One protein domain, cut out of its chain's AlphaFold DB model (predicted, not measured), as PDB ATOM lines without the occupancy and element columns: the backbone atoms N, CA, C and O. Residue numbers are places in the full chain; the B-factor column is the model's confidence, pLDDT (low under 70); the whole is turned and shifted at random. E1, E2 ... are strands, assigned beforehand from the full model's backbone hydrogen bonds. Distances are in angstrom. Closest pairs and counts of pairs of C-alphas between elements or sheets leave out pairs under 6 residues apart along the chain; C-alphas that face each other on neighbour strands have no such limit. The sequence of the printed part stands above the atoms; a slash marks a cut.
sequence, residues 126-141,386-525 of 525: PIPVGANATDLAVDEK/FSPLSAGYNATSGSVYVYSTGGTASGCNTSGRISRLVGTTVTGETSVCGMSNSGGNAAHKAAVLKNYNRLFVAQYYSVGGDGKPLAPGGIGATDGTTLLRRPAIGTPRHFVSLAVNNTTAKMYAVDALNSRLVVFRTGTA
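Overview. This is residues 126 to 141 and 386 to 525 of the 525 residues of the protein "Prepilin-type N-terminal cleavage/methylation domain-containing protein" of Streptomyces subrutilus (UniProt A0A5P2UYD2). Three small antiparallel sheets are stacked face to face: E2 to E5 on one side, E6 to E8 in the middle, and E9 to E11 on the other side, with the lone strand E1 packed on this third sheet, chiefly at E9. The first two sheets are nearly parallel in their planes, while the third is tilted to the middle one; the long link of residues 459 to 474 reaches 26 A from the mean of the C-alphas. The printed part has 156 residues, with no named helix and eleven named strands in the order E1 to E11; the class is all strand, though under half of the residues, 74, are in named elements. Each sheet runs in chain order and is a meander, each strand the antiparallel neighbour of the one before. The whole is compact, with a radius of gyration of the C-alphas of 14.7 A and spans of 43 by 39 by 24 A.

Arrangement. Start at residues 127 to 128, a short antiparallel pairing with residues 516 to 517 of E11, residues 516 to 521. E1, residues 133 to 139, pairs with no named strand; its closest C-alphas to E9, residues 495 to 501, are those of Asp 135 and Ser 497, 5.3 A apart. After the cut, look for the sheet of E2, residues 386 to 394, E3, residues 399 to 406, E4, residues 415 to 422, and E5, residues 425 to 433. It is strongly twisted, with E2 and E5 as edge strands. Its hairpins show in N 392 and O 401 at 2.9 A, N 404 and O 417 at 2.8 A, and N 418 and O 430 at 2.9 A. The next sheet holds E6, residues 446 to 449, E7, residues 454 to 458, and E8, residues 475 to 479, with N 447 and O 456 at 2.9 A and N 457 and O 476 at 2.8 A. These two sheets are face to face, their best planes 2 degrees apart and their strands at 26 degrees; the closest C-alphas of E2 and E6 are those of Ser 390 and Ala 446, 5.7 A apart. The third sheet has E9, E10, residues 506 to 511, and E11, with N 499 and O 508 at 3.0 A and N 509 and O 518 at 2.9 A. It and the second sheet are face to face, their best planes 36 degrees apart and their strands at 6 degrees; the closest C-alphas of E7 and E9 are those of Ala 458 and Phe 495, 5.3 A apart.

Along the chain. Find C-alpha 133 at (-39.034, -4.880, 16.845), where E1 begins its 18.1 A. C-alpha 386 at (-54.873, -6.964, 38.510) begins E2, 21.9 A long, which bends by 66 degrees at residue 389. E3 measures 22.5 A, E4 23.3 A and E5 23.8 A; E5 bends by 55 degrees at residue 428. E6, E7 and E8 are shorter, at 10.0, 13.6 and 13.2 A. E9 is 17.3 A long, E10 16.0 A and E11 16.2 A, ending at C-alpha 521, (-41.961, 14.839, 23.400).

Size, cuts and confidence. The C-alphas of Lys 141 and Asp 466 are the two farthest apart, at 46.4 A. Residues 142 to 385 are not printed, and C-alphas 141 and 386 are 36.6 A apart across this cut. The links E5 to E6, E7 to E8 and E8 to E9 are long. The mean pLDDT of the printed part is 73.4; 60 residues are under 70, among them residues 407 to 415, 432 to 439 and 459 to 492.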
ATOM      1  N   PRO A 126     -43.725   8.323  12.260       85.44
ATOM      2  CA  PRO A 126     -43.007   7.314  13.026       85.44
ATOM      3  C   PRO A 126     -41.781   6.780  12.280       85.44
ATOM      4  O   PRO A 126     -41.818   6.555  11.069       85.44
ATOM      5  N   ILE A 127     -40.714   6.476  13.006       93.12
ATOM      6  CA  ILE A 127     -39.412   6.106  12.444       93.12
ATOM      7  C   ILE A 127     -39.395   4.603  12.109       93.12
ATOM      8  O   ILE A 127     -39.795   3.808  12.954       93.12
ATOM      9  N   PRO A 128     -38.960   4.153  10.920       94.19
ATOM     10  CA  PRO A 128     -38.843   2.723  10.612       94.19
ATOM     11  C   PRO A 128     -37.689   2.066  11.390       94.19
ATOM     12  O   PRO A 128     -36.589   2.611  11.421       94.19
ATOM     13  N   VAL A 129     -37.929   0.899  12.006       91.62
ATOM     14  CA  VAL A 129     -36.951   0.229  12.905       91.62
ATOM     15  C   VAL A 129     -36.757  -1.277  12.675       91.62
ATOM     16  O   VAL A 129     -36.065  -1.937  13.449       91.62
ATOM     17  N   GLY A 130     -37.326  -1.805  11.592       89.50
ATOM     18  CA  GLY A 130     -37.244  -3.216  11.210       89.50
ATOM     19  C   GLY A 130     -38.404  -4.063  11.742       89.50
ATOM     20  O   GLY A 130     -39.032  -3.741  12.756       89.50
ATOM     21  N   ALA A 131     -38.717  -5.144  11.028       91.25
ATOM     22  CA  ALA A 131     -39.864  -6.003  11.306       91.25
ATOM     23  C   ALA A 131     -39.792  -6.680  12.681       91.25
ATOM     24  O   ALA A 131     -38.747  -7.193  13.081       91.25
ATOM     25  N   ASN A 132     -40.921  -6.739  13.395       88.56
ATOM     26  CA  ASN A 132     -41.014  -7.372  14.717       88.56
ATOM     27  C   ASN A 132     -39.942  -6.849  15.697       88.56
ATOM     28  O   ASN A 132     -39.165  -7.618  16.270       88.56
ATOM     29  N   ALA A 133     -39.856  -5.525  15.830       92.25
ATOM     30  CA  ALA A 133     -39.034  -4.880  16.845       92.25
ATOM     31  C   ALA A 133     -39.562  -5.200  18.250       92.25
ATOM     32  O   ALA A 133     -40.766  -5.118  18.489       92.25
ATOM     33  N   THR A 134     -38.678  -5.582  19.176       90.81
ATOM     34  CA  THR A 134     -39.091  -6.143  20.481       90.81
ATOM     35  C   THR A 134     -38.644  -5.345  21.692       90.81
ATOM     36  O   THR A 134     -39.256  -5.474  22.754       90.81
ATOM     37  N   ASP A 135     -37.562  -4.577  21.566       94.12
ATOM     38  CA  ASP A 135     -36.988  -3.815  22.672       94.12
ATOM     39  C   ASP A 135     -36.195  -2.596  22.170       94.12
ATOM     40  O   ASP A 135     -35.844  -2.522  20.988       94.12
ATOM     41  N   LEU A 136     -35.918  -1.641  23.059       96.19
ATOM     42  CA  LEU A 136     -35.090  -0.470  22.769       96.19
ATOM     43  C   LEU A 136     -34.260  -0.030  23.981       96.19
ATOM     44  O   LEU A 136     -34.631  -0.286  25.124       96.19
ATOM     45  N   ALA A 137     -33.163   0.675  23.712       96.44
ATOM     46  CA  ALA A 137     -32.317   1.312  24.715       96.44
ATOM     47  C   ALA A 137     -31.920   2.726  24.269       96.44
ATOM     48  O   ALA A 137     -31.825   3.005  23.072       96.44
ATOM     49  N   VAL A 138     -31.684   3.615  25.234       96.06
ATOM     50  CA  VAL A 138     -31.346   5.025  24.999       96.06
ATOM     51  C   VAL A 138     -29.993   5.333  25.625       96.06
ATOM     52  O   VAL A 138     -29.794   5.115  26.819       96.06
ATOM     53  N   ASP A 139     -29.076   5.854  24.819       94.38
ATOM     54  CA  ASP A 139     -27.861   6.511  25.285       94.38
ATOM     55  C   ASP A 139     -28.182   7.992  25.493       94.38
ATOM     56  O   ASP A 139     -28.210   8.782  24.548       94.38
ATOM     57  N   GLU A 140     -28.471   8.361  26.741       89.44
ATOM     58  CA  GLU A 140     -28.867   9.728  27.086       89.44
ATOM     59  C   GLU A 140     -27.754  10.747  26.828       89.44
ATOM     60  O   GLU A 140     -28.047  11.904  26.533       89.44
ATOM     61  N   LYS A 141     -26.483  10.331  26.937       88.81
ATOM     62  CA  LYS A 141     -25.320  11.214  26.788       88.81
ATOM     63  C   LYS A 141     -25.064  11.537  25.322       88.81
ATOM     64  O   LYS A 141     -24.734  12.676  25.003       88.81
ATOM     65  N   PHE A 386     -56.003  -7.501  39.264       70.38
ATOM     66  CA  PHE A 386     -54.873  -6.964  38.510       70.38
ATOM     67  C   PHE A 386     -53.589  -7.719  38.862       70.38
ATOM     68  O   PHE A 386     -53.302  -8.001  40.023       70.38
ATOM     69  N   SER A 387     -52.794  -8.043  37.845       77.88
ATOM     70  CA  SER A 387     -51.467  -8.634  38.011       77.88
ATOM     71  C   SER A 387     -50.398  -7.584  37.714       77.88
ATOM     72  O   SER A 387     -50.467  -6.960  36.648       77.88
ATOM     73  N   PRO A 388     -49.407  -7.387  38.601       83.25
ATOM     74  CA  PRO A 388     -48.308  -6.468  38.331       83.25
ATOM     75  C   PRO A 388     -47.524  -6.942  37.098       83.25
ATOM     76  O   PRO A 388     -47.370  -8.148  36.858       83.25
ATOM     77  N   LEU A 389     -47.045  -5.993  36.300       82.31
ATOM     78  CA  LEU A 389     -46.298  -6.272  35.076       82.31
ATOM     79  C   LEU A 389     -44.925  -5.606  35.080       82.31
ATOM     80  O   LEU A 389     -43.933  -6.285  34.840       82.31
ATOM     81  N   SER A 390     -44.883  -4.305  35.366       87.75
ATOM     82  CA  SER A 390     -43.659  -3.504  35.396       87.75
ATOM     83  C   SER A 390     -43.730  -2.471  36.512       87.75
ATOM     84  O   SER A 390     -44.820  -2.084  36.940       87.75
ATOM     85  N   ALA A 391     -42.577  -2.045  37.009       90.00
ATOM     86  CA  ALA A 391     -42.489  -1.010  38.019       90.00
ATOM     87  C   ALA A 391     -41.239  -0.154  37.826       90.00
ATOM     88  O   ALA A 391     -40.235  -0.606  37.288       90.00
ATOM     89  N   GLY A 392     -41.298   1.085  38.307       89.75
ATOM     90  CA  GLY A 392     -40.177   2.015  38.242       89.75
ATOM     91  C   GLY A 392     -40.146   2.955  39.438       89.75
ATOM     92  O   GLY A 392     -41.186   3.389  39.938       89.75
ATOM     93  N   TYR A 393     -38.939   3.281  39.899       89.19
ATOM     94  CA  TYR A 393     -38.721   4.276  40.944       89.19
ATOM     95  C   TYR A 393     -38.509   5.666  40.348       89.19
ATOM     96  O   TYR A 393     -37.678   5.860  39.456       89.19
ATOM     97  N   ASN A 394     -39.222   6.648  40.890       83.00
ATOM     98  CA  ASN A 394     -39.013   8.054  40.593       83.00
ATOM     99  C   ASN A 394     -38.352   8.733  41.794       83.00
ATOM    100  O   ASN A 394     -38.978   8.905  42.845       83.00
ATOM    101  N   ALA A 395     -37.093   9.129  41.619       75.62
ATOM    102  CA  ALA A 395     -36.316   9.795  42.657       75.62
ATOM    103  C   ALA A 395     -36.900  11.167  43.032       75.62
ATOM    104  O   ALA A 395     -36.901  11.515  44.210       75.62
ATOM    105  N   THR A 396     -37.470  11.897  42.067       68.62
ATOM    106  CA  THR A 396     -38.047  13.236  42.265       68.62
ATOM    107  C   THR A 396     -39.238  13.197  43.216       68.62
ATOM    108  O   THR A 396     -39.308  13.974  44.163       68.62
ATOM    109  N   SER A 397     -40.150  12.236  43.029       68.12
ATOM    110  CA  SER A 397     -41.295  12.055  43.931       68.12
ATOM    111  C   SER A 397     -40.996  11.141  45.126       68.12
ATOM    112  O   SER A 397     -41.860  10.951  45.987       68.12
ATOM    113  N   GLY A 398     -39.825  10.494  45.154       75.12
ATOM    114  CA  GLY A 398     -39.464   9.453  46.119       75.12
ATOM    115  C   GLY A 398     -40.505   8.332  46.201       75.12
ATOM    116  O   GLY A 398     -40.849   7.902  47.306       75.12
ATOM    117  N   SER A 399     -41.083   7.947  45.058       82.06
ATOM    118  CA  SER A 399     -42.198   6.992  44.959       82.06
ATOM    119  C   SER A 399     -41.906   5.902  43.934       82.06
ATOM    120  O   SER A 399     -41.250   6.151  42.923       82.06
ATOM    121  N   VAL A 400     -42.447   4.711  44.174       89.44
ATOM    122  CA  VAL A 400     -42.457   3.613  43.205       89.44
ATOM    123  C   VAL A 400     -43.793   3.608  42.484       89.44
ATOM    124  O   VAL A 400     -44.839   3.721  43.117       89.44
ATOM    125  N   TYR A 401     -43.770   3.458  41.167       87.94
ATOM    126  CA  TYR A 401     -44.971   3.277  40.366       87.94
ATOM    127  C   TYR A 401     -45.029   1.850  39.872       87.94
ATOM    128  O   TYR A 401     -44.031   1.326  39.382       87.94
ATOM    129  N   VAL A 402     -46.199   1.239  39.988       88.69
ATOM    130  CA  VAL A 402     -46.435  -0.137  39.565       88.69
ATOM    131  C   VAL A 402     -47.518  -0.126  38.508       88.69
ATOM    132  O   VAL A 402     -48.643   0.302  38.765       88.69
ATOM    133  N   TYR A 403     -47.171  -0.609  37.323       86.44
ATOM    134  CA  TYR A 403     -48.119  -0.871  36.260       86.44
ATOM    135  C   TYR A 403     -48.643  -2.300  36.382       86.44
ATOM    136  O   TYR A 403     -47.886  -3.272  36.309       86.44
ATOM    137  N   SER A 404     -49.955  -2.418  36.563       83.12
ATOM    138  CA  SER A 404     -50.667  -3.688  36.652       83.12
ATOM    139  C   SER A 404     -51.684  -3.821  35.522       83.12
ATOM    140  O   SER A 404     -52.281  -2.839  35.085       83.12
ATOM    141  N   THR A 405     -51.914  -5.048  35.062       77.00
ATOM    142  CA  THR A 405     -52.850  -5.369  33.969       77.00
ATOM    143  C   THR A 405     -53.952  -6.305  34.458       77.00
ATOM    144  O   THR A 405     -53.698  -7.144  35.325       77.00
ATOM    145  N   GLY A 406     -55.176  -6.167  33.939       71.31
ATOM    146  CA  GLY A 406     -56.333  -6.989  34.322       71.31
ATOM    147  C   GLY A 406     -57.576  -6.162  34.674       71.31
ATOM    148  O   GLY A 406     -57.639  -4.972  34.402       71.31
ATOM    149  N   GLY A 407     -58.586  -6.793  35.275       62.84
ATOM    150  CA  GLY A 407     -59.788  -6.105  35.770       62.84
ATOM    151  C   GLY A 407     -60.693  -5.447  34.709       62.84
ATOM    152  O   GLY A 407     -60.430  -5.471  33.505       62.84
ATOM    153  N   THR A 408     -61.791  -4.854  35.187       53.97
ATOM    154  CA  THR A 408     -62.752  -4.055  34.412       53.97
ATOM    155  C   THR A 408     -62.768  -2.625  34.965       53.97
ATOM    156  O   THR A 408     -62.965  -2.427  36.161       53.97
ATOM    157  N   ALA A 409     -62.538  -1.610  34.124       51.78
ATOM    158  CA  ALA A 409     -62.689  -0.200  34.500       51.78
ATOM    159  C   ALA A 409     -63.914   0.401  33.800       51.78
ATOM    160  O   ALA A 409     -64.225   0.057  32.659       51.78
ATOM    161  N   SER A 410     -64.614   1.325  34.462       43.12
ATOM    162  CA  SER A 410     -65.780   1.999  33.881       43.12
ATOM    163  C   SER A 410     -65.404   2.711  32.573       43.12
ATOM    164  O   SER A 410     -64.520   3.574  32.544       43.12
ATOM    165  N   GLY A 411     -66.061   2.315  31.479       49.09
ATOM    166  CA  GLY A 411     -65.801   2.818  30.127       49.09
ATOM    167  C   GLY A 411     -64.723   2.073  29.324       49.09
ATOM    168  O   GLY A 411     -64.474   2.480  28.196       49.09
ATOM    169  N   CYS A 412     -64.102   1.004  29.850       51.25
ATOM    170  CA  CYS A 412     -63.083   0.212  29.141       51.25
ATOM    171  C   CYS A 412     -63.277  -1.307  29.352       51.25
ATOM    172  O   CYS A 412     -63.258  -1.796  30.480       51.25
ATOM    173  N   ASN A 413     -63.426  -2.070  28.257       50.03
ATOM    174  CA  ASN A 413     -63.714  -3.518  28.292       50.03
ATOM    175  C   ASN A 413     -62.556  -4.361  28.863       50.03
ATOM    176  O   ASN A 413     -62.788  -5.431  29.418       50.03
ATOM    177  N   THR A 414     -61.312  -3.880  28.750       58.91
ATOM    178  CA  THR A 414     -60.119  -4.447  29.400       58.91
ATOM    179  C   THR A 414     -59.208  -3.316  29.871       58.91
ATOM    180  O   THR A 414     -59.101  -2.286  29.201       58.91
ATOM    181  N   SER A 415     -58.627  -3.447  31.067       65.06
ATOM    182  CA  SER A 415     -57.999  -2.315  31.761       65.06
ATOM    183  C   SER A 415     -56.606  -2.629  32.311       65.06
ATOM    184  O   SER A 415     -56.173  -3.776  32.432       65.06
ATOM    185  N   GLY A 416     -55.886  -1.565  32.634       74.75
ATOM    186  CA  GLY A 416     -54.689  -1.569  33.453       74.75
ATOM    187  C   GLY A 416     -54.812  -0.516  34.551       74.75
ATOM    188  O   GLY A 416     -55.733   0.307  34.567       74.75
ATOM    189  N   ARG A 417     -53.873  -0.528  35.488       79.19
ATOM    190  CA  ARG A 417     -53.805   0.450  36.572       79.19
ATOM    191  C   ARG A 417     -52.364   0.815  36.857       79.19
ATOM    192  O   ARG A 417     -51.485  -0.044  36.841       79.19
ATOM    193  N   ILE A 418     -52.148   2.089  37.140       81.56
ATOM    194  CA  ILE A 418     -50.907   2.594  37.705       81.56
ATOM    195  C   ILE A 418     -51.168   2.883  39.181       81.56
ATOM    196  O   ILE A 418     -52.031   3.701  39.500       81.56
ATOM    197  N   SER A 419     -50.411   2.239  40.063       82.06
ATOM    198  CA  SER A 419     -50.462   2.472  41.510       82.06
ATOM    199  C   SER A 419     -49.175   3.160  41.964       82.06
ATOM    200  O   SER A 419     -48.079   2.725  41.608       82.06
ATOM    201  N   ARG A 420     -49.294   4.232  42.753       83.25
ATOM    202  CA  ARG A 420     -48.159   4.948  43.350       83.25
ATOM    203  C   ARG A 420     -47.952   4.503  44.787       83.25
ATOM    204  O   ARG A 420     -48.818   4.681  45.645       83.25
ATOM    205  N   LEU A 421     -46.759   4.008  45.062       82.06
ATOM    206  CA  LEU A 421     -46.345   3.479  46.348       82.06
ATOM    207  C   LEU A 421     -45.329   4.410  47.007       82.06
ATOM    208  O   LEU A 421     -44.343   4.824  46.391       82.06
ATOM    209  N   VAL A 422     -45.544   4.693  48.289       83.31
ATOM    210  CA  VAL A 422     -44.564   5.359  49.154       83.31
ATOM    211  C   VAL A 422     -44.356   4.475  50.375       83.31
ATOM    212  O   VAL A 422     -45.255   4.307  51.200       83.31
ATOM    213  N   GLY A 423     -43.177   3.855  50.476       84.19
ATOM    214  CA  GLY A 423     -42.941   2.820  51.480       84.19
ATOM    215  C   GLY A 423     -43.868   1.624  51.248       84.19
ATOM    216  O   GLY A 423     -43.721   0.913  50.263       84.19
ATOM    217  N   THR A 424     -44.803   1.373  52.155       85.69
ATOM    218  CA  THR A 424     -45.768   0.252  52.077       85.69
ATOM    219  C   THR A 424     -47.191   0.696  51.778       85.69
ATOM    220  O   THR A 424     -48.106  -0.118  51.803       85.69
ATOM    221  N   THR A 425     -47.392   1.982  51.508       80.19
ATOM    222  CA  THR A 425     -48.722   2.565  51.356       80.19
ATOM    223  C   THR A 425     -48.981   2.917  49.899       80.19
ATOM    224  O   THR A 425     -48.156   3.570  49.255       80.19
ATOM    225  N   VAL A 426     -50.150   2.517  49.396       79.62
ATOM    226  CA  VAL A 426     -50.699   3.025  48.136       79.62
ATOM    227  C   VAL A 426     -51.176   4.456  48.385       79.62
ATOM    228  O   VAL A 426     -52.099   4.685  49.159       79.62
ATOM    229  N   THR A 427     -50.502   5.427  47.777       70.88
ATOM    230  CA  THR A 427     -50.774   6.870  47.960       70.88
ATOM    231  C   THR A 427     -51.637   7.464  46.857       70.88
ATOM    232  O   THR A 427     -52.106   8.591  46.974       70.88
ATOM    233  N   GLY A 428     -51.866   6.701  45.794       69.44
ATOM    234  CA  GLY A 428     -52.844   7.021  44.777       69.44
ATOM    235  C   GLY A 428     -52.806   6.006  43.647       69.44
ATOM    236  O   GLY A 428     -51.838   5.254  43.497       69.44
ATOM    237  N   GLU A 429     -53.865   6.001  42.850       75.44
ATOM    238  CA  GLU A 429     -54.028   5.087  41.730       75.44
ATOM    239  C   GLU A 429     -54.742   5.768  40.572       75.44
ATOM    240  O   GLU A 429     -55.550   6.675  40.769       75.44
ATOM    241  N   THR A 430     -54.469   5.299  39.360       72.75
ATOM    242  CA  THR A 430     -55.190   5.736  38.169       72.75
ATOM    243  C   THR A 430     -55.380   4.592  37.186       72.75
ATOM    244  O   THR A 430     -54.475   3.782  36.962       72.75
ATOM    245  N   SER A 431     -56.581   4.495  36.622       72.50
ATOM    246  CA  SER A 431     -56.896   3.502  35.599       72.50
ATOM    247  C   SER A 431     -56.359   3.946  34.248       72.50
ATOM    248  O   SER A 431     -56.534   5.091  33.836       72.50
ATOM    249  N   VAL A 432     -55.781   2.996  33.528       68.75
ATOM    250  CA  VAL A 432     -55.385   3.133  32.129       68.75
ATOM    251  C   VAL A 432     -56.161   2.114  31.298       68.75
ATOM    252  O   VAL A 432     -56.477   1.029  31.785       68.75
ATOM    253  N   CYS A 433     -56.541   2.457  30.072       59.97
ATOM    254  CA  CYS A 433     -57.332   1.556  29.232       59.97
ATOM    255  C   CYS A 433     -56.413   0.675  28.378       59.97
ATOM    256  O   CYS A 433     -55.392   1.144  27.898       59.97
ATOM    257  N   GLY A 434     -56.755  -0.607  28.225       58.16
ATOM    258  CA  GLY A 434     -55.933  -1.585  27.506       58.16
ATOM    259  C   GLY A 434     -55.136  -2.524  28.420       58.16
ATOM    260  O   GLY A 434     -54.682  -2.158  29.507       58.16
ATOM    261  N   MET A 435     -54.984  -3.773  27.973       58.34
ATOM    262  CA  MET A 435     -54.057  -4.742  28.577       58.34
ATOM    263  C   MET A 435     -52.633  -4.474  28.086       58.34
ATOM    264  O   MET A 435     -52.441  -3.691  27.176       58.34
ATOM    265  N   SER A 436     -51.616  -5.121  28.643       55.84
ATOM    266  CA  SER A 436     -50.280  -5.190  28.036       55.84
ATOM    267  C   SER A 436     -49.834  -6.648  28.030       55.84
ATOM    268  O   SER A 436     -48.904  -7.037  28.730       55.84
ATOM    269  N   ASN A 437     -50.549  -7.485  27.275       56.78
ATOM    270  CA  ASN A 437     -50.140  -8.864  26.988       56.78
ATOM    271  C   ASN A 437     -49.300  -8.960  25.700       56.78
ATOM    272  O   ASN A 437     -49.092 -10.059  25.191       56.78
ATOM    273  N   SER A 438     -48.832  -7.825  25.157       58.00
ATOM    274  CA  SER A 438     -47.913  -7.817  24.021       58.00
ATOM    275  C   SER A 438     -46.577  -8.435  24.432       58.00
ATOM    276  O   SER A 438     -46.101  -8.206  25.548       58.00
ATOM    277  N   GLY A 439     -45.966  -9.201  23.522       65.31
ATOM    278  CA  GLY A 439     -44.612  -9.732  23.698       65.31
ATOM    279  C   GLY A 439     -43.559  -8.630  23.899       65.31
ATOM    280  O   GLY A 439     -43.884  -7.443  23.975       65.31
ATOM    281  N   GLY A 440     -42.290  -9.020  24.004       74.81
ATOM    282  CA  GLY A 440     -41.170  -8.101  24.256       74.81
ATOM    283  C   GLY A 440     -40.697  -8.105  25.711       74.81
ATOM    284  O   GLY A 440     -40.978  -9.037  26.471       74.81
ATOM    285  N   ASN A 441     -39.939  -7.079  26.096       82.06
ATOM    286  CA  ASN A 441     -39.366  -6.974  27.434       82.06
ATOM    287  C   ASN A 441     -40.404  -6.442  28.438       82.06
ATOM    288  O   ASN A 441     -40.798  -5.278  28.395       82.06
ATOM    289  N   ALA A 442     -40.853  -7.301  29.360       76.38
ATOM    290  CA  ALA A 442     -41.836  -6.934  30.380       76.38
ATOM    291  C   ALA A 442     -41.343  -5.810  31.307       76.38
ATOM    292  O   ALA A 442     -42.159  -5.033  31.799       76.38
ATOM    293  N   ALA A 443     -40.031  -5.689  31.520       81.94
ATOM    294  CA  ALA A 443     -39.474  -4.633  32.352       81.94
ATOM    295  C   ALA A 443     -39.631  -3.249  31.720       81.94
ATOM    296  O   ALA A 443     -40.019  -2.306  32.404       81.94
ATOM    297  N   HIS A 444     -39.467  -3.146  30.403       88.88
ATOM    298  CA  HIS A 444     -39.584  -1.895  29.654       88.88
ATOM    299  C   HIS A 444     -41.039  -1.548  29.277       88.88
ATOM    300  O   HIS A 444     -41.291  -0.741  28.388       88.88
ATOM    301  N   LYS A 445     -42.041  -2.134  29.950       86.06
ATOM    302  CA  LYS A 445     -43.460  -1.758  29.771       86.06
ATOM    303  C   LYS A 445     -43.846  -0.495  30.535       86.06
ATOM    304  O   LYS A 445     -44.890   0.080  30.239       86.06
ATOM    305  N   ALA A 446     -43.043  -0.081  31.512       87.38
ATOM    306  CA  ALA A 446     -43.198   1.188  32.203       87.38
ATOM    307  C   ALA A 446     -41.863   1.937  32.207       87.38
ATOM    308  O   ALA A 446     -40.824   1.346  32.481       87.38
ATOM    309  N   ALA A 447     -41.895   3.237  31.925       89.31
ATOM    310  CA  ALA A 447     -40.705   4.078  31.903       89.31
ATOM    311  C   ALA A 447     -40.926   5.340  32.740       89.31
ATOM    312  O   ALA A 447     -41.947   6.021  32.609       89.31
ATOM    313  N   VAL A 448     -39.967   5.646  33.615       86.81
ATOM    314  CA  VAL A 448     -40.000   6.831  34.479       86.81
ATOM    315  C   VAL A 448     -39.075   7.891  33.904       86.81
ATOM    316  O   VAL A 448     -37.858   7.715  33.885       86.81
ATOM    317  N   LEU A 449     -39.658   9.017  33.520       82.75
ATOM    318  CA  LEU A 449     -38.952  10.231  33.156       82.75
ATOM    319  C   LEU A 449     -38.783  11.095  34.415       82.75
ATOM    320  O   LEU A 449     -39.648  11.891  34.788       82.75
ATOM    321  N   LYS A 450     -37.675  10.864  35.117       75.69
ATOM    322  CA  LYS A 450     -37.421  11.305  36.496       75.69
ATOM    323  C   LYS A 450     -37.337  12.824  36.607       75.69
ATOM    324  O   LYS A 450     -38.020  13.404  37.450       75.69
ATOM    325  N   ASN A 451     -36.570  13.468  35.727       70.00
ATOM    326  CA  ASN A 451     -36.354  14.924  35.754       70.00
ATOM    327  C   ASN A 451     -37.646  15.727  35.527       70.00
ATOM    328  O   ASN A 451     -37.744  16.871  35.953       70.00
ATOM    329  N   TYR A 452     -38.661  15.097  34.928       67.31
ATOM    330  CA  TYR A 452     -39.947  15.713  34.585       67.31
ATOM    331  C   TYR A 452     -41.111  15.107  35.371       67.31
ATOM    332  O   TYR A 452     -42.273  15.334  35.037       67.31
ATOM    333  N   ASN A 453     -40.792  14.306  36.397       68.50
ATOM    334  CA  ASN A 453     -41.730  13.644  37.292       68.50
ATOM    335  C   ASN A 453     -42.873  12.900  36.574       68.50
ATOM    336  O   ASN A 453     -44.039  12.977  36.971       68.50
ATOM    337  N   ARG A 454     -42.542  12.173  35.503       74.69
ATOM    338  CA  ARG A 454     -43.528  11.485  34.665       74.69
ATOM    339  C   ARG A 454     -43.311   9.989  34.600       74.69
ATOM    340  O   ARG A 454     -42.186   9.501  34.621       74.69
ATOM    341  N   LEU A 455     -44.421   9.273  34.488       80.12
ATOM    342  CA  LEU A 455     -44.443   7.845  34.216       80.12
ATOM    343  C   LEU A 455     -45.234   7.584  32.942       80.12
ATOM    344  O   LEU A 455     -46.320   8.134  32.752       80.12
ATOM    345  N   PHE A 456     -44.701   6.676  32.140       83.50
ATOM    346  CA  PHE A 456     -45.301   6.151  30.929       83.50
ATOM    347  C   PHE A 456     -45.522   4.655  31.056       83.50
ATOM    348  O   PHE A 456     -44.672   3.962  31.611       83.50
ATOM    349  N   VAL A 457     -46.630   4.155  30.516       82.38
ATOM    350  CA  VAL A 457     -46.903   2.720  30.404       82.38
ATOM    351  C   VAL A 457     -47.353   2.368  28.994       82.38
ATOM    352  O   VAL A 457     -48.183   3.068  28.406       82.38
ATOM    353  N   ALA A 458     -46.802   1.282  28.461       77.81
ATOM    354  CA  ALA A 458     -47.181   0.746  27.165       77.81
ATOM    355  C   ALA A 458     -48.527   0.031  27.289       77.81
ATOM    356  O   ALA A 458     -48.714  -0.789  28.188       77.81
ATOM    357  N   GLN A 459     -49.455   0.325  26.380       69.88
ATOM    358  CA  GLN A 459     -50.749  -0.348  26.310       69.88
ATOM    359  C   GLN A 459     -50.883  -1.108  24.989       69.88
ATOM    360  O   GLN A 459     -50.419  -0.675  23.936       69.88
ATOM    361  N   TYR A 460     -51.553  -2.250  25.062       63.50
ATOM    362  CA  TYR A 460     -51.947  -3.093  23.943       63.50
ATOM    363  C   TYR A 460     -53.259  -2.581  23.357       63.50
ATOM    364  O   TYR A 460     -54.272  -2.471  24.053       63.50
ATOM    365  N   TYR A 461     -53.256  -2.363  22.050       60.00
ATOM    366  CA  TYR A 461     -54.465  -2.184  21.264       60.00
ATOM    367  C   TYR A 461     -55.052  -3.548  20.880       60.00
ATOM    368  O   TYR A 461     -54.427  -4.300  20.129       60.00
ATOM    369  N   SER A 462     -56.235  -3.890  21.402       57.69
ATOM    370  CA  SER A 462     -56.973  -5.094  21.002       57.69
ATOM    371  C   SER A 462     -58.161  -4.746  20.118       57.69
ATOM    372  O   SER A 462     -58.885  -3.779  20.359       57.69
ATOM    373  N   VAL A 463     -58.363  -5.572  19.095       54.34
ATOM    374  CA  VAL A 463     -59.493  -5.488  18.170       54.34
ATOM    375  C   VAL A 463     -60.444  -6.635  18.486       54.34
ATOM    376  O   VAL A 463     -60.001  -7.754  18.753       54.34
ATOM    377  N   GLY A 464     -61.743  -6.360  18.508       55.03
ATOM    378  CA  GLY A 464     -62.774  -7.370  18.680       55.03
ATOM    379  C   GLY A 464     -62.834  -8.288  17.467       55.03
ATOM    380  O   GLY A 464     -62.321  -7.962  16.395       55.03
ATOM    381  N   GLY A 465     -63.500  -9.435  17.611       47.50
ATOM    382  CA  GLY A 465     -63.772 -10.329  16.476       47.50
ATOM    383  C   GLY A 465     -64.615  -9.675  15.368       47.50
ATOM    384  O   GLY A 465     -64.695 -10.205  14.267       47.50
ATOM    385  N   ASP A 466     -65.214  -8.518  15.653       54.28
ATOM    386  CA  ASP A 466     -65.964  -7.653  14.742       54.28
ATOM    387  C   ASP A 466     -65.098  -6.579  14.053       54.28
ATOM    388  O   ASP A 466     -65.630  -5.720  13.350       54.28
ATOM    389  N   GLY A 467     -63.777  -6.589  14.260       50.12
ATOM    390  CA  GLY A 467     -62.857  -5.611  13.675       50.12
ATOM    391  C   GLY A 467     -62.889  -4.230  14.342       50.12
ATOM    392  O   GLY A 467     -62.203  -3.323  13.872       50.12
ATOM    393  N   LYS A 468     -63.639  -4.047  15.440       51.56
ATOM    394  CA  LYS A 468     -63.700  -2.772  16.170       51.56
ATOM    395  C   LYS A 468     -62.661  -2.698  17.296       51.56
ATOM    396  O   LYS A 468     -62.394  -3.712  17.940       51.56
ATOM    397  N   PRO A 469     -62.104  -1.512  17.599       52.62
ATOM    398  CA  PRO A 469     -61.281  -1.311  18.791       52.62
ATOM    399  C   PRO A 469     -62.029  -1.735  20.067       52.62
ATOM    400  O   PRO A 469     -63.108  -1.214  20.345       52.62
ATOM    401  N   LEU A 470     -61.462  -2.635  20.877       52.47
ATOM    402  CA  LEU A 470     -62.019  -2.982  22.198       52.47
ATOM    403  C   LEU A 470     -61.628  -1.967  23.281       52.47
ATOM    404  O   LEU A 470     -62.307  -1.869  24.306       52.47
ATOM    405  N   ALA A 471     -60.531  -1.239  23.065       51.09
ATOM    406  CA  ALA A 471     -60.070  -0.121  23.877       51.09
ATOM    407  C   ALA A 471     -59.166   0.794  23.026       51.09
ATOM    408  O   ALA A 471     -58.463   0.290  22.144       51.09
ATOM    409  N   PRO A 472     -59.132   2.113  23.283       46.94
ATOM    410  CA  PRO A 472     -58.093   2.969  22.727       46.94
ATOM    411  C   PRO A 472     -56.762   2.569  23.381       46.94
ATOM    412  O   PRO A 472     -56.525   2.883  24.543       46.94
ATOM    413  N   GLY A 473     -55.939   1.790  22.676       52.53
ATOM    414  CA  GLY A 473     -54.540   1.560  23.050       52.53
ATOM    415  C   GLY A 473     -53.717   2.849  22.940       52.53
ATOM    416  O   GLY A 473     -54.234   3.879  22.513       52.53
ATOM    417  N   GLY A 474     -52.434   2.795  23.297       59.72
ATOM    418  CA  GLY A 474     -51.530   3.947  23.256       59.72
ATOM    419  C   GLY A 474     -50.629   4.016  24.487       59.72
ATOM    420  O   GLY A 474     -50.208   2.989  25.025       59.72
ATOM    421  N   ILE A 475     -50.309   5.230  24.927       64.25
ATOM    422  CA  ILE A 475     -49.445   5.457  26.087       64.25
ATOM    423  C   ILE A 475     -50.272   5.957  27.262       64.25
ATOM    424  O   ILE A 475     -50.876   7.028  27.208       64.25
ATOM    425  N   GLY A 476     -50.259   5.208  28.361       64.62
ATOM    426  CA  GLY A 476     -50.767   5.717  29.629       64.62
ATOM    427  C   GLY A 476     -49.719   6.628  30.233       64.62
ATOM    428  O   GLY A 476     -48.594   6.190  30.447       64.62
ATOM    429  N   ALA A 477     -50.073   7.876  30.509       66.38
ATOM    430  CA  ALA A 477     -49.169   8.806  31.163       66.38
ATOM    431  C   ALA A 477     -49.793   9.359  32.430       66.38
ATOM    432  O   ALA A 477     -51.002   9.593  32.500       66.38
ATOM    433  N   THR A 478     -48.948   9.597  33.423       59.84
ATOM    434  CA  THR A 478     -49.391  10.188  34.672       59.84
ATOM    435  C   THR A 478     -48.334  11.108  35.271       59.84
ATOM    436  O   THR A 478     -47.132  10.847  35.160       59.84
ATOM    437  N   ASP A 479     -48.796  12.200  35.881       59.12
ATOM    438  CA  ASP A 479     -47.974  13.055  36.737       59.12
ATOM    439  C   ASP A 479     -47.724  12.299  38.044       59.12
ATOM    440  O   ASP A 479     -48.663  11.794  38.674       59.12
ATOM    441  N   GLY A 480     -46.459  12.228  38.454       51.94
ATOM    442  CA  GLY A 480     -46.060  11.556  39.680       51.94
ATOM    443  C   GLY A 480     -46.724  12.104  40.953       51.94
ATOM    444  O   GLY A 480     -46.749  11.430  41.981       51.94
ATOM    445  N   THR A 481     -47.298  13.308  40.914       46.91
ATOM    446  CA  THR A 481     -47.985  13.898  42.072       46.91
ATOM    447  C   THR A 481     -49.498  13.691  42.084       46.91
ATOM    448  O   THR A 481     -50.046  13.367  43.136       46.91
ATOM    449  N   THR A 482     -50.184  13.874  40.951       43.47
ATOM    450  CA  THR A 482     -51.655  13.992  40.904       43.47
ATOM    451  C   THR A 482     -52.376  12.791  40.303       43.47
ATOM    452  O   THR A 482     -53.602  12.743  40.362       43.47
ATOM    453  N   LEU A 483     -51.640  11.808  39.773       49.28
ATOM    454  CA  LEU A 483     -52.168  10.567  39.203       49.28
ATOM    455  C   LEU A 483     -53.448  10.736  38.368       49.28
ATOM    456  O   LEU A 483     -54.430  10.017  38.545       49.28
ATOM    457  N   LEU A 484     -53.478  11.724  37.478       42.31
ATOM    458  CA  LEU A 484     -54.696  12.038  36.736       42.31
ATOM    459  C   LEU A 484     -55.020  10.924  35.735       42.31
ATOM    460  O   LEU A 484     -54.147  10.450  35.010       42.31
ATOM    461  N   ARG A 485     -56.292  10.511  35.679       46.34
ATOM    462  CA  ARG A 485     -56.798   9.638  34.611       46.34
ATOM    463  C   ARG A 485     -56.719  10.414  33.301       46.34
ATOM    464  O   ARG A 485     -57.444  11.390  33.124       46.34
ATOM    465  N   ARG A 486     -55.833   9.992  32.402       48.88
ATOM    466  CA  ARG A 486     -55.689  10.581  31.068       48.88
ATOM    467  C   ARG A 486     -56.095   9.556  30.005       48.88
ATOM    468  O   ARG A 486     -55.824   8.366  30.193       48.88
ATOM    469  N   PRO A 487     -56.751   9.982  28.910       47.47
ATOM    470  CA  PRO A 487     -56.842   9.165  27.705       47.47
ATOM    471  C   PRO A 487     -55.439   8.724  27.275       47.47
ATOM    472  O   PRO A 487     -54.462   9.424  27.557       47.47
ATOM    473  N   ALA A 488     -55.338   7.568  26.618       54.97
ATOM    474  CA  ALA A 488     -54.075   7.146  26.030       54.97
ATOM    475  C   ALA A 488     -53.555   8.253  25.097       54.97
ATOM    476  O   ALA A 488     -54.325   8.834  24.332       54.97
ATOM    477  N   ILE A 489     -52.272   8.581  25.218       56.94
ATOM    478  CA  ILE A 489     -51.636   9.614  24.404       56.94
ATOM    479  C   ILE A 489     -51.206   8.983  23.086       56.94
ATOM    480  O   ILE A 489     -50.622   7.894  23.075       56.94
ATOM    481  N   GLY A 490     -51.464   9.712  22.003       57.28
ATOM    482  CA  GLY A 490     -51.100   9.328  20.652       57.28
ATOM    483  C   GLY A 490     -52.120   8.424  19.968       57.28
ATOM    484  O   GLY A 490     -53.174   8.078  20.502       57.28
ATOM    485  N   THR A 491     -51.787   8.056  18.742       63.16
ATOM    486  CA  THR A 491     -52.550   7.114  17.928       63.16
ATOM    487  C   THR A 491     -52.536   5.717  18.573       63.16
ATOM    488  O   THR A 491     -51.466   5.233  18.958       63.16
ATOM    489  N   PRO A 492     -53.693   5.037  18.714       63.47
ATOM    490  CA  PRO A 492     -53.738   3.701  19.298       63.47
ATOM    491  C   PRO A 492     -52.875   2.697  18.531       63.47
ATOM    492  O   PRO A 492     -53.140   2.388  17.370       63.47
ATOM    493  N   ARG A 493     -51.839   2.183  19.197       72.44
ATOM    494  CA  ARG A 493     -50.814   1.299  18.622       72.44
ATOM    495  C   ARG A 493     -50.456   0.159  19.561       72.44
ATOM    496  O   ARG A 493     -50.947   0.068  20.687       72.44
ATOM    497  N   HIS A 494     -49.591  -0.726  19.076       75.12
ATOM    498  CA  HIS A 494     -49.157  -1.924  19.775       75.12
ATOM    499  C   HIS A 494     -47.772  -1.743  20.386       75.12
ATOM    500  O   HIS A 494     -46.769  -2.246  19.878       75.12
ATOM    501  N   PHE A 495     -47.712  -0.981  21.477       82.50
ATOM    502  CA  PHE A 495     -46.430  -0.678  22.095       82.50
ATOM    503  C   PHE A 495     -45.893  -1.879  22.884       82.50
ATOM    504  O   PHE A 495     -46.560  -2.422  23.773       82.50
ATOM    505  N   VAL A 496     -44.681  -2.322  22.541       82.69
ATOM    506  CA  VAL A 496     -44.042  -3.497  23.158       82.69
ATOM    507  C   VAL A 496     -42.945  -3.148  24.153       82.69
ATOM    508  O   VAL A 496     -42.691  -3.950  25.050       82.69
ATOM    509  N   SER A 497     -42.328  -1.980  24.019       89.25
ATOM    510  CA  SER A 497     -41.239  -1.525  24.878       89.25
ATOM    511  C   SER A 497     -41.162   0.003  24.858       89.25
ATOM    512  O   SER A 497     -41.480   0.621  23.835       89.25
ATOM    513  N   LEU A 498     -40.782   0.589  25.992       91.75
ATOM    514  CA  LEU A 498     -40.617   2.019  26.220       91.75
ATOM    515  C   LEU A 498     -39.214   2.315  26.742       91.75
ATOM    516  O   LEU A 498     -38.706   1.614  27.614       91.75
ATOM    517  N   ALA A 499     -38.646   3.428  26.297       93.56
ATOM    518  CA  ALA A 499     -37.468   4.021  26.911       93.56
ATOM    519  C   ALA A 499     -37.604   5.541  26.944       93.56
ATOM    520  O   ALA A 499     -38.398   6.128  26.211       93.56
ATOM    521  N   VAL A 500     -36.843   6.191  27.816       91.62
ATOM    522  CA  VAL A 500     -36.871   7.645  27.983       91.62
ATOM    523  C   VAL A 500     -35.462   8.206  27.887       91.62
ATOM    524  O   VAL A 500     -34.507   7.525  28.246       91.62
ATOM    525  N   ASN A 501     -35.356   9.453  27.439       89.88
ATOM    526  CA  ASN A 501     -34.173  10.274  27.634       89.88
ATOM    527  C   ASN A 501     -34.500  11.341  28.688       89.88
ATOM    528  O   ASN A 501     -35.288  12.253  28.432       89.88
ATOM    529  N   ASN A 502     -33.911  11.227  29.879       82.00
ATOM    530  CA  ASN A 502     -34.117  12.172  30.978       82.00
ATOM    531  C   ASN A 502     -33.499  13.552  30.730       82.00
ATOM    532  O   ASN A 502     -33.889  14.506  31.403       82.00
ATOM    533  N   THR A 503     -32.565  13.678  29.789       81.62
ATOM    534  CA  THR A 503     -31.926  14.950  29.432       81.62
ATOM    535  C   THR A 503     -32.780  15.718  28.430       81.62
ATOM    536  O   THR A 503     -33.066  16.892  28.642       81.62
ATOM    537  N   THR A 504     -33.252  15.048  27.375       80.06
ATOM    538  CA  THR A 504     -34.028  15.679  26.286       80.06
ATOM    539  C   THR A 504     -35.541  15.574  26.459       80.06
ATOM    540  O   THR A 504     -36.290  16.048  25.607       80.06
ATOM    541  N   ALA A 505     -35.988  14.950  27.556       79.56
ATOM    542  CA  ALA A 505     -37.384  14.663  27.896       79.56
ATOM    543  C   ALA A 505     -38.191  14.081  26.734       79.56
ATOM    544  O   ALA A 505     -39.348  14.412  26.463       79.56
ATOM    545  N   LYS A 506     -37.553  13.144  26.050       85.44
ATOM    546  CA  LYS A 506     -38.201  12.314  25.050       85.44
ATOM    547  C   LYS A 506     -38.568  10.977  25.663       85.44
ATOM    548  O   LYS A 506     -37.853  10.436  26.507       85.44
ATOM    549  N   MET A 507     -39.691  10.441  25.221       89.38
ATOM    550  CA  MET A 507     -40.067   9.058  25.441       89.38
ATOM    551  C   MET A 507     -40.226   8.390  24.081       89.38
ATOM    552  O   MET A 507     -40.813   8.949  23.160       89.38
ATOM    553  N   TYR A 508     -39.674   7.198  23.961       92.62
ATOM    554  CA  TYR A 508     -39.631   6.415  22.744       92.62
ATOM    555  C   TYR A 508     -40.424   5.132  22.965       92.62
ATOM    556  O   TYR A 508     -40.242   4.461  23.982       92.62
ATOM    557  N   ALA A 509     -41.292   4.788  22.018       91.06
ATOM    558  CA  ALA A 509     -42.157   3.621  22.110       91.06
ATOM    559  C   ALA A 509     -42.088   2.778  20.833       91.06
ATOM    560  O   ALA A 509     -42.300   3.285  19.730       91.06
ATOM    561  N   VAL A 510     -41.809   1.481  20.978       91.44
ATOM    562  CA  VAL A 510     -41.711   0.543  19.847       91.44
ATOM    563  C   VAL A 510     -43.087  -0.006  19.499       91.44
ATOM    564  O   VAL A 510     -43.692  -0.705  20.309       91.44
ATOM    565  N   ASP A 511     -43.555   0.278  18.287       87.50
ATOM    566  CA  ASP A 511     -44.763  -0.277  17.675       87.50
ATOM    567  C   ASP A 511     -44.390  -1.488  16.810       87.50
ATOM    568  O   ASP A 511     -44.021  -1.367  15.634       87.50
ATOM    569  N   ALA A 512     -44.450  -2.672  17.421       83.06
ATOM    570  CA  ALA A 512     -43.941  -3.902  16.818       83.06
ATOM    571  C   ALA A 512     -44.732  -4.345  15.579       83.06
ATOM    572  O   ALA A 512     -44.142  -4.888  14.646       83.06
ATOM    573  N   LEU A 513     -46.051  -4.109  15.554       81.50
ATOM    574  CA  LEU A 513     -46.914  -4.534  14.444       81.50
ATOM    575  C   LEU A 513     -46.632  -3.738  13.172       81.50
ATOM    576  O   LEU A 513     -46.609  -4.305  12.083       81.50
ATOM    577  N   ASN A 514     -46.386  -2.435  13.314       85.38
ATOM    578  CA  ASN A 514     -46.133  -1.552  12.178       85.38
ATOM    579  C   ASN A 514     -44.640  -1.363  11.885       85.38
ATOM    580  O   ASN A 514     -44.295  -0.679  10.924       85.38
ATOM    581  N   SER A 515     -43.753  -1.979  12.678       91.06
ATOM    582  CA  SER A 515     -42.292  -1.872  12.526       91.06
ATOM    583  C   SER A 515     -41.796  -0.426  12.645       91.06
ATOM    584  O   SER A 515     -40.933   0.027  11.884       91.06
ATOM    585  N   ARG A 516     -42.387   0.325  13.583       92.31
ATOM    586  CA  ARG A 516     -42.116   1.751  13.792       92.31
ATOM    587  C   ARG A 516     -41.671   2.047  15.222       92.31
ATOM    588  O   ARG A 516     -42.094   1.388  16.166       92.31
ATOM    589  N   LEU A 517     -40.877   3.096  15.379       93.12
ATOM    590  CA  LEU A 517     -40.639   3.779  16.641       93.12
ATOM    591  C   LEU A 517     -41.411   5.097  16.649       93.12
ATOM    592  O   LEU A 517     -41.328   5.886  15.708       93.12
ATOM    593  N   VAL A 518     -42.156   5.330  17.722       90.12
ATOM    594  CA  VAL A 518     -42.901   6.567  17.951       90.12
ATOM    595  C   VAL A 518     -42.171   7.395  19.000       90.12
ATOM    596  O   VAL A 518     -41.744   6.865  20.029       90.12
ATOM    597  N   VAL A 519     -42.035   8.692  18.734       88.06
ATOM    598  CA  VAL A 519     -41.401   9.653  19.639       88.06
ATOM    599  C   VAL A 519     -42.485  10.493  20.293       88.06
ATOM    600  O   VAL A 519     -43.285  11.135  19.615       88.06
ATOM    601  N   PHE A 520     -42.480  10.519  21.615       81.94
ATOM    602  CA  PHE A 520     -43.280  11.420  22.422       81.94
ATOM    603  C   PHE A 520     -42.356  12.468  23.010       81.94
ATOM    604  O   PHE A 520     -41.368  12.143  23.675       81.94
ATOM    605  N   ARG A 521     -42.679  13.735  22.778       75.69
ATOM    606  CA  ARG A 521     -41.961  14.839  23.400       75.69
ATOM    607  C   ARG A 521     -42.752  15.246  24.624       75.69
ATOM    608  O   ARG A 521     -43.927  15.597  24.553       75.69
ATOM    609  N   THR A 522     -42.118  15.137  25.776       63.19
ATOM    610  CA  THR A 522     -42.506  15.976  26.898       63.19
ATOM    611  C   THR A 522     -41.713  17.240  26.702       63.19
ATOM    612  O   THR A 522     -40.504  17.135  26.555       63.19
ATOM    613  N   GLY A 523     -42.365  18.387  26.527       49.25
ATOM    614  CA  GLY A 523     -41.619  19.565  26.086       49.25
ATOM    615  C   GLY A 523     -40.398  19.828  26.971       49.25
ATOM    616  O   GLY A 523     -40.448  19.679  28.195       49.25
ATOM    617  N   THR A 524     -39.307  20.124  26.281       35.44
ATOM    618  CA  THR A 524     -38.019  20.587  26.789       35.44
ATOM    619  C   THR A 524     -37.721  21.934  26.150       35.44
ATOM    620  O   THR A 524     -38.243  22.209  25.073       35.44
ATOM    621  N   ALA A 525     -36.921  22.810  26.756       28.66
ATOM    622  CA  ALA A 525     -35.945  22.620  27.835       28.66
ATOM    623  C   ALA A 525     -35.993  23.771  28.845       28.66
ATOM    624  O   ALA A 525     -36.238  24.913  28.399       28.66
TER     625      ALA A 525